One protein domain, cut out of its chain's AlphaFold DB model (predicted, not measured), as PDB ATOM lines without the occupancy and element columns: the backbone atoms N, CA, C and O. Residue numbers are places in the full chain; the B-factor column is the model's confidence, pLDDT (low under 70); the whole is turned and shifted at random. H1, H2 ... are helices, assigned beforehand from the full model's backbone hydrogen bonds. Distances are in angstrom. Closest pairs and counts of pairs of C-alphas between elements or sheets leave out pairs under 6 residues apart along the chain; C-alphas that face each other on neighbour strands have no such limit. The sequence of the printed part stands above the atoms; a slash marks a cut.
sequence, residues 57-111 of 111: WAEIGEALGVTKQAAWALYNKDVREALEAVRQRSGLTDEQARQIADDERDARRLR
ATOM      1  N   TRP A  57      41.457 -21.617 106.248       97.06
ATOM      2  CA  TRP A  57      41.534 -20.186 105.925       97.06
ATOM      3  C   TRP A  57      40.708 -19.789 104.693       97.06
ATOM      4  O   TRP A  57      40.383 -18.616 104.546       97.06
ATOM      5  N   ALA A  58      40.406 -20.737 103.800       97.81
ATOM      6  CA  ALA A  58      39.556 -20.483 102.641       97.81
ATOM      7  C   ALA A  58      38.090 -20.328 103.067       97.81
ATOM      8  O   ALA A  58      37.493 -19.310 102.748       97.81
ATOM      9  N   GLU A  59      37.570 -21.261 103.872       98.00
ATOM     10  CA  GLU A  59      36.205 -21.197 104.427       98.00
ATOM     11  C   GLU A  59      36.010 -19.957 105.310       98.00
ATOM     12  O   GLU A  59      34.984 -19.289 105.243       98.00
ATOM     13  N   ILE A  60      37.022 -19.596 106.110       97.88
ATOM     14  CA  ILE A  60      36.984 -18.365 106.914       97.88
ATOM     15  C   ILE A  60      36.959 -17.126 106.011       97.88
ATOM     16  O   ILE A  60      36.230 -16.182 106.299       97.88
ATOM     17  N   GLY A  61      37.744 -17.109 104.930       96.56
ATOM     18  CA  GLY A  61      37.716 -16.018 103.957       96.56
ATOM     19  C   GLY A  61      36.347 -15.870 103.303       96.56
ATOM     20  O   GLY A  61      35.804 -14.770 103.287       96.56
ATOM     21  N   GLU A  62      35.760 -16.979 102.858       97.69
ATOM     22  CA  GLU A  62      34.418 -17.019 102.275       97.69
ATOM     23  C   GLU A  62      33.359 -16.465 103.238       97.69
ATOM     24  O   GLU A  62      32.625 -15.551 102.870       97.69
ATOM     25  N   ALA A  63      33.346 -16.923 104.495       95.88
ATOM     26  CA  ALA A  63      32.413 -16.440 105.516       95.88
ATOM     27  C   ALA A  63      32.571 -14.940 105.832       95.88
ATOM     28  O   ALA A  63      31.610 -14.277 106.212       95.88
ATOM     29  N   LEU A  64      33.783 -14.400 105.683       93.88
ATOM     30  CA  LEU A  64      34.084 -12.979 105.873       93.88
ATOM     31  C   LEU A  64      33.899 -12.140 104.595       93.88
ATOM     32  O   LEU A  64      34.045 -10.921 104.656       93.88
ATOM     33  N   GLY A  65      33.626 -12.759 103.441       96.06
ATOM     34  CA  GLY A  65      33.557 -12.072 102.148       96.06
ATOM     35  C   GLY A  65      34.909 -11.561 101.633       96.06
ATOM     36  O   GLY A  65      34.960 -10.585 100.885       96.06
ATOM     37  N   VAL A  66      36.021 -12.186 102.035       96.69
ATOM     38  CA  VAL A  66      37.389 -11.796 101.655       96.69
ATOM     39  C   VAL A  66      38.195 -12.983 101.125       96.69
ATOM     40  O   VAL A  66      37.809 -14.144 101.228       96.69
ATOM     41  N   THR A  67      39.371 -12.718 100.558       97.62
ATOM     42  CA  THR A  67      40.266 -13.798 100.121       97.62
ATOM     43  C   THR A  67      40.881 -14.541 101.312       97.62
ATOM     44  O   THR A  67      41.047 -13.989 102.401       97.62
ATOM     45  N   LYS A  68      41.326 -15.786 101.093       96.50
ATOM     46  CA  LYS A  68      42.088 -16.576 102.080       96.50
ATOM     47  C   LYS A  68      43.275 -15.796 102.662       96.50
ATOM     48  O   LYS A  68      43.524 -15.832 103.866       96.50
ATOM     49  N   GLN A  69      44.036 -15.123 101.799       96.06
ATOM     50  CA  GLN A  69      45.204 -14.336 102.193       96.06
ATOM     51  C   GLN A  69      44.786 -13.132 103.043       96.06
ATOM     52  O   GLN A  69      45.449 -12.837 104.035       96.06
ATOM     53  N   ALA A  70      43.673 -12.479 102.695       93.81
ATOM     54  CA  ALA A  70      43.119 -11.383 103.480       93.81
ATOM     55  C   ALA A  70      42.628 -11.858 104.857       93.81
ATOM     56  O   ALA A  70      42.943 -11.214 105.852       93.81
ATOM     57  N   ALA A  71      41.960 -13.011 104.954       95.25
ATOM     58  CA  ALA A  71      41.551 -13.593 106.236       95.25
ATOM     59  C   ALA A  71      42.753 -13.898 107.148       95.25
ATOM     60  O   ALA A  71      42.762 -13.540 108.327       95.25
ATOM     61  N   TRP A  72      43.805 -14.506 106.590       94.25
ATOM     62  CA  TRP A  72      45.050 -14.741 107.324       94.25
ATOM     63  C   TRP A  72      45.721 -13.430 107.758       94.25
ATOM     64  O   TRP A  72      46.217 -13.325 108.882       94.25
ATOM     65  N   ALA A  73      45.721 -12.417 106.889       92.81
ATOM     66  CA  ALA A  73      46.250 -11.105 107.216       92.81
ATOM     67  C   ALA A  73      45.458 -10.481 108.378       92.81
ATOM     68  O   ALA A  73      46.069 -10.114 109.382       92.81
ATOM     69  N   LEU A  74      44.128 -10.416 108.296       89.25
ATOM     70  CA  LEU A  74      43.262  -9.878 109.352       89.25
ATOM     71  C   LEU A  74      43.548 -10.527 110.712       89.25
ATOM     72  O   LEU A  74      43.737  -9.822 111.701       89.25
ATOM     73  N   TYR A  75      43.695 -11.853 110.748       92.44
ATOM     74  CA  TYR A  75      44.032 -12.576 111.975       92.44
ATOM     75  C   TYR A  75      45.378 -12.148 112.592       92.44
ATOM     76  O   TYR A  75      45.495 -12.025 113.808       92.44
ATOM     77  N   ASN A  76      46.390 -11.883 111.759       91.56
ATOM     78  CA  ASN A  76      47.750 -11.534 112.191       91.56
ATOM     79  C   ASN A  76      48.026 -10.019 112.221       91.56
ATOM     80  O   ASN A  76      49.192  -9.619 112.256       91.56
ATOM     81  N   LYS A  77      47.004  -9.158 112.139       88.88
ATOM     82  CA  LYS A  77      47.172  -7.695 112.098       88.88
ATOM     83  C   LYS A  77      47.920  -7.176 113.332       88.88
ATOM     84  O   LYS A  77      48.995  -6.611 113.177       88.88
ATOM     85  N   ASP A  78      47.442  -7.483 114.534       84.25
ATOM     86  CA  ASP A  78      48.065  -7.023 115.784       84.25
ATOM     87  C   ASP A  78      49.478  -7.564 115.987       84.25
ATOM     88  O   ASP A  78      50.332  -6.864 116.514       84.25
ATOM     89  N   VAL A  79      49.753  -8.799 115.556       84.00
ATOM     90  CA  VAL A  79      51.114  -9.352 115.621       84.00
ATOM     91  C   VAL A  79      52.040  -8.538 114.722       84.00
ATOM     92  O   VAL A  79      53.142  -8.193 115.135       84.00
ATOM     93  N   ARG A  80      51.587  -8.175 113.516       83.88
ATOM     94  CA  ARG A  80      52.354  -7.318 112.604       83.88
ATOM     95  C   ARG A  80      52.547  -5.913 113.172       83.88
ATOM     96  O   ARG A  80      53.664  -5.412 113.131       83.88
ATOM     97  N   GLU A  81      51.511  -5.314 113.747       84.88
ATOM     98  CA  GLU A  81      51.598  -3.997 114.394       84.88
ATOM     99  C   GLU A  81      52.520  -4.019 115.621       84.88
ATOM    100  O   GLU A  81      53.341  -3.121 115.797       84.88
ATOM    101  N   ALA A  82      52.454  -5.067 116.444       80.56
ATOM    102  CA  ALA A  82      53.328  -5.238 117.598       80.56
ATOM    103  C   ALA A  82      54.792  -5.432 117.182       80.56
ATOM    104  O   ALA A  82      55.677  -4.813 117.774       80.56
ATOM    105  N   LEU A  83      55.051  -6.249 116.154       81.56
ATOM    106  CA  LEU A  83      56.390  -6.437 115.588       81.56
ATOM    107  C   LEU A  83      56.950  -5.124 115.037       81.56
ATOM    108  O   LEU A  83      58.101  -4.788 115.309       81.56
ATOM    109  N   GLU A  84      56.129  -4.354 114.326       81.38
ATOM    110  CA  GLU A  84      56.520  -3.054 113.789       81.38
ATOM    111  C   GLU A  84      56.804  -2.042 114.910       81.38
ATOM    112  O   GLU A  84      57.828  -1.364 114.898       81.38
ATOM    113  N   ALA A  85      55.979  -2.003 115.957       79.25
ATOM    114  CA  ALA A  85      56.224  -1.150 117.116       79.25
ATOM    115  C   ALA A  85      57.495  -1.551 117.889       79.25
ATOM    116  O   ALA A  85      58.182  -0.697 118.450       79.25
ATOM    117  N   VAL A  86      57.823  -2.847 117.957       82.75
ATOM    118  CA  VAL A  86      59.100  -3.322 118.517       82.75
ATOM    119  C   VAL A  86      60.270  -2.892 117.634       82.75
ATOM    120  O   VAL A  86      61.252  -2.392 118.173       82.75
ATOM    121  N   ARG A  87      60.156  -3.011 116.307       78.62
ATOM    122  CA  ARG A  87      61.172  -2.545 115.350       78.62
ATOM    123  C   ARG A  87      61.432  -1.044 115.472       78.62
ATOM    124  O   ARG A  87      62.578  -0.617 115.496       78.62
ATOM    125  N   GLN A  88      60.381  -0.241 115.603       79.44
ATOM    126  CA  GLN A  88      60.516   1.206 115.790       79.44
ATOM    127  C   GLN A  88      61.163   1.553 117.135       79.44
ATOM    128  O   GLN A  88      61.977   2.469 117.214       79.44
ATOM    129  N   ARG A  89      60.836   0.804 118.198       78.25
ATOM    130  CA  ARG A  89      61.430   0.996 119.530       78.25
ATOM    131  C   ARG A  89      62.865   0.499 119.645       78.25
ATOM    132  O   ARG A  89      63.603   1.044 120.458       78.25
ATOM    133  N   SER A  90      63.257  -0.529 118.892       79.56
ATOM    134  CA  SER A  90      64.602  -1.102 118.998       79.56
ATOM    135  C   SER A  90      65.683  -0.141 118.510       79.56
ATOM    136  O   SER A  90      66.839  -0.310 118.886       79.56
ATOM    137  N   GLY A  91      65.330   0.863 117.694       75.69
ATOM    138  CA  GLY A  91      66.276   1.851 117.168       75.69
ATOM    139  C   GLY A  91      67.368   1.247 116.277       75.69
ATOM    140  O   GLY A  91      68.296   1.955 115.895       75.69
ATOM    141  N   LEU A  92      67.269  -0.048 115.958       76.38
ATOM    142  CA  LEU A  92      68.201  -0.764 115.101       76.38
ATOM    143  C   LEU A  92      67.881  -0.427 113.651       76.38
ATOM    144  O   LEU A  92      66.750  -0.615 113.195       76.38
ATOM    145  N   THR A  93      68.883   0.035 112.912       80.00
ATOM    146  CA  THR A  93      68.758   0.128 111.459       80.00
ATOM    147  C   THR A  93      68.690  -1.273 110.850       80.00
ATOM    148  O   THR A  93      69.168  -2.247 111.437       80.00
ATOM    149  N   ASP A  94      68.131  -1.384 109.646       75.06
ATOM    150  CA  ASP A  94      68.084  -2.653 108.905       75.06
ATOM    151  C   ASP A  94      69.474  -3.279 108.743       75.06
ATOM    152  O   ASP A  94      69.611  -4.500 108.769       75.06
ATOM    153  N   GLU A  95      70.500  -2.437 108.628       78.88
ATOM    154  CA  GLU A  95      71.895  -2.856 108.542       78.88
ATOM    155  C   GLU A  95      72.401  -3.432 109.869       78.88
ATOM    156  O   GLU A  95      72.976  -4.515 109.900       78.88
ATOM    157  N   GLN A  96      72.113  -2.765 110.991       78.62
ATOM    158  CA  GLN A  96      72.495  -3.250 112.320       78.62
ATOM    159  C   GLN A  96      71.769  -4.547 112.688       78.62
ATOM    160  O   GLN A  96      72.373  -5.450 113.260       78.62
ATOM    161  N   ALA A  97      70.488  -4.669 112.335       79.31
ATOM    162  CA  ALA A  97      69.726  -5.893 112.552       79.31
ATOM    163  C   ALA A  97      70.288  -7.075 111.742       79.31
ATOM    164  O   ALA A  97      70.329  -8.195 112.252       79.31
ATOM    165  N   ARG A  98      70.746  -6.831 110.503       80.56
ATOM    166  CA  ARG A  98      71.414  -7.848 109.671       80.56
ATOM    167  C   ARG A  98      72.763  -8.252 110.246       80.56
ATOM    168  O   ARG A  98      72.986  -9.443 110.420       80.56
ATOM    169  N   GLN A  99      73.596  -7.283 110.622       82.25
ATOM    170  CA  GLN A  99      74.909  -7.552 111.206       82.25
ATOM    171  C   GLN A  99      74.798  -8.410 112.476       82.25
ATOM    172  O   GLN A  99      75.474  -9.423 112.590       82.25
ATOM    173  N   ILE A 100      73.869  -8.078 113.382       79.62
ATOM    174  CA  ILE A 100      73.615  -8.870 114.599       79.62
ATOM    175  C   ILE A 100      73.174 -10.304 114.257       79.62
ATOM    176  O   ILE A 100      73.593 -11.258 114.915       79.62
ATOM    177  N   ALA A 101      72.318 -10.474 113.244       80.50
ATOM    178  CA  ALA A 101      71.834 -11.789 112.836       80.50
ATOM    179  C   ALA A 101      72.939 -12.657 112.208       80.50
ATOM    180  O   ALA A 101      72.972 -13.867 112.451       80.50
ATOM    181  N   ASP A 102      73.827 -12.051 111.421       84.81
ATOM    182  CA  ASP A 102      74.967 -12.728 110.802       84.81
ATOM    183  C   ASP A 102      76.019 -13.111 111.856       84.81
ATOM    184  O   ASP A 102      76.430 -14.274 111.907       84.81
ATOM    185  N   ASP A 103      76.331 -12.203 112.786       81.62
ATOM    186  CA  ASP A 103      77.243 -12.454 113.907       81.62
ATOM    187  C   ASP A 103      76.739 -13.613 114.801       81.62
ATOM    188  O   ASP A 103      77.506 -14.504 115.181       81.62
ATOM    189  N   GLU A 104      75.430 -13.673 115.104       76.06
ATOM    190  CA  GLU A 104      74.823 -14.805 115.828       76.06
ATOM    191  C   GLU A 104      74.923 -16.124 115.049       76.06
ATOM    192  O   GLU A 104      75.127 -17.195 115.637       76.06
ATOM    193  N   ARG A 105      74.738 -16.075 113.727       68.50
ATOM    194  CA  ARG A 105      74.801 -17.254 112.856       68.50
ATOM    195  C   ARG A 105      76.197 -17.854 112.830       68.50
ATOM    196  O   ARG A 105      76.328 -19.078 112.912       68.50
ATOM    197  N   ASP A 106      77.212 -17.008 112.750       76.44
ATOM    198  CA  ASP A 106      78.606 -17.432 112.737       76.44
ATOM    199  C   ASP A 106      79.045 -17.938 114.116       76.44
ATOM    200  O   ASP A 106      79.676 -18.994 114.211       76.44
ATOM    201  N   ALA A 107      78.580 -17.304 115.198       73.81
ATOM    202  CA  ALA A 107      78.788 -17.796 116.560       73.81
ATOM    203  C   ALA A 107      78.161 -19.184 116.810       73.81
ATOM    204  O   ALA A 107      78.716 -19.986 117.563       73.81
ATOM    205  N   ARG A 108      77.022 -19.505 116.177       69.81
ATOM    206  CA  ARG A 108      76.390 -20.838 116.262       69.81
ATOM    207  C   ARG A 108      77.049 -21.895 115.372       69.81
ATOM    208  O   ARG A 108      76.884 -23.074 115.655       69.81
ATOM    209  N   ARG A 109      77.762 -21.505 114.309       67.88
ATOM    210  CA  ARG A 109      78.507 -22.428 113.425       67.88
ATOM    211  C   ARG A 109      79.859 -22.852 113.992       67.88
ATOM    212  O   ARG A 109      80.368 -23.897 113.607       67.88
ATOM    213  N   LEU A 110      80.436 -22.038 114.870       63.81
ATOM    214  CA  LEU A 110      81.724 -22.285 115.524       63.81
ATOM    215  C   LEU A 110      81.598 -23.078 116.842       63.81
ATOM    216  O   LEU A 110      82.570 -23.164 117.593       63.81
ATOM    217  N   ARG A 111      80.420 -23.641 117.132       50.97
ATOM    218  CA  ARG A 111      80.096 -24.386 118.355       50.97
ATOM    219  C   ARG A 111      79.703 -25.820 118.026       50.97
ATOM    220  O   ARG A 111      80.058 -26.700 118.838       50.97
TER     221      ARG A 111
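What this domain is: This is residues 57 to 111 of the 111 residues of an uncharacterized protein of Nitriliruptor sp (UniProt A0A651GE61). What shape is this? From its first residue, a small head of H1 and H2 packed together leads into H3, a lone strut, and then H4, a separate arm turning off at the far end. What makes it up? The 55 printed residues hold four named helices, H1 to H4 in order, and no named strand: all helix. It is extended, with a radius of gyration of the C-alphas of 17.6 A, and spans 50 by 27 by 14 A.

Where its parts are: Where does it begin? H1, residues 57 to 64, starts at C-alpha 57 (41.534, -20.186, 105.925); H2 is residues 68 to 75. Which helices are longer? H3, residues 77 to 90, measures 19.9 A, and H4, residues 94 to 109, 22.8 A, ending at C-alpha 109 (78.507, -22.428, 113.425).

How they stand to each other: Which helices touch? H1 and H2 touch, about perpendicular at 76 degrees; their closest C-alphas, of Ala 58 and Lys 68, are 4.7 A apart. And the others? H2 and H3 meet only through their link; H3 and H4 are apart. Each O i to N i+4 pair in H1, H2, H3 and H4 is within hydrogen-bond range.

The domain as a whole: How far does it reach? The two farthest C-alphas, of Gly 65 and Leu 110, are 51.0 A apart. Is it continuous? The printed part has no cut, and its three links are tight. Where is confidence low? Residues 105 and 108 to 111 are under 70.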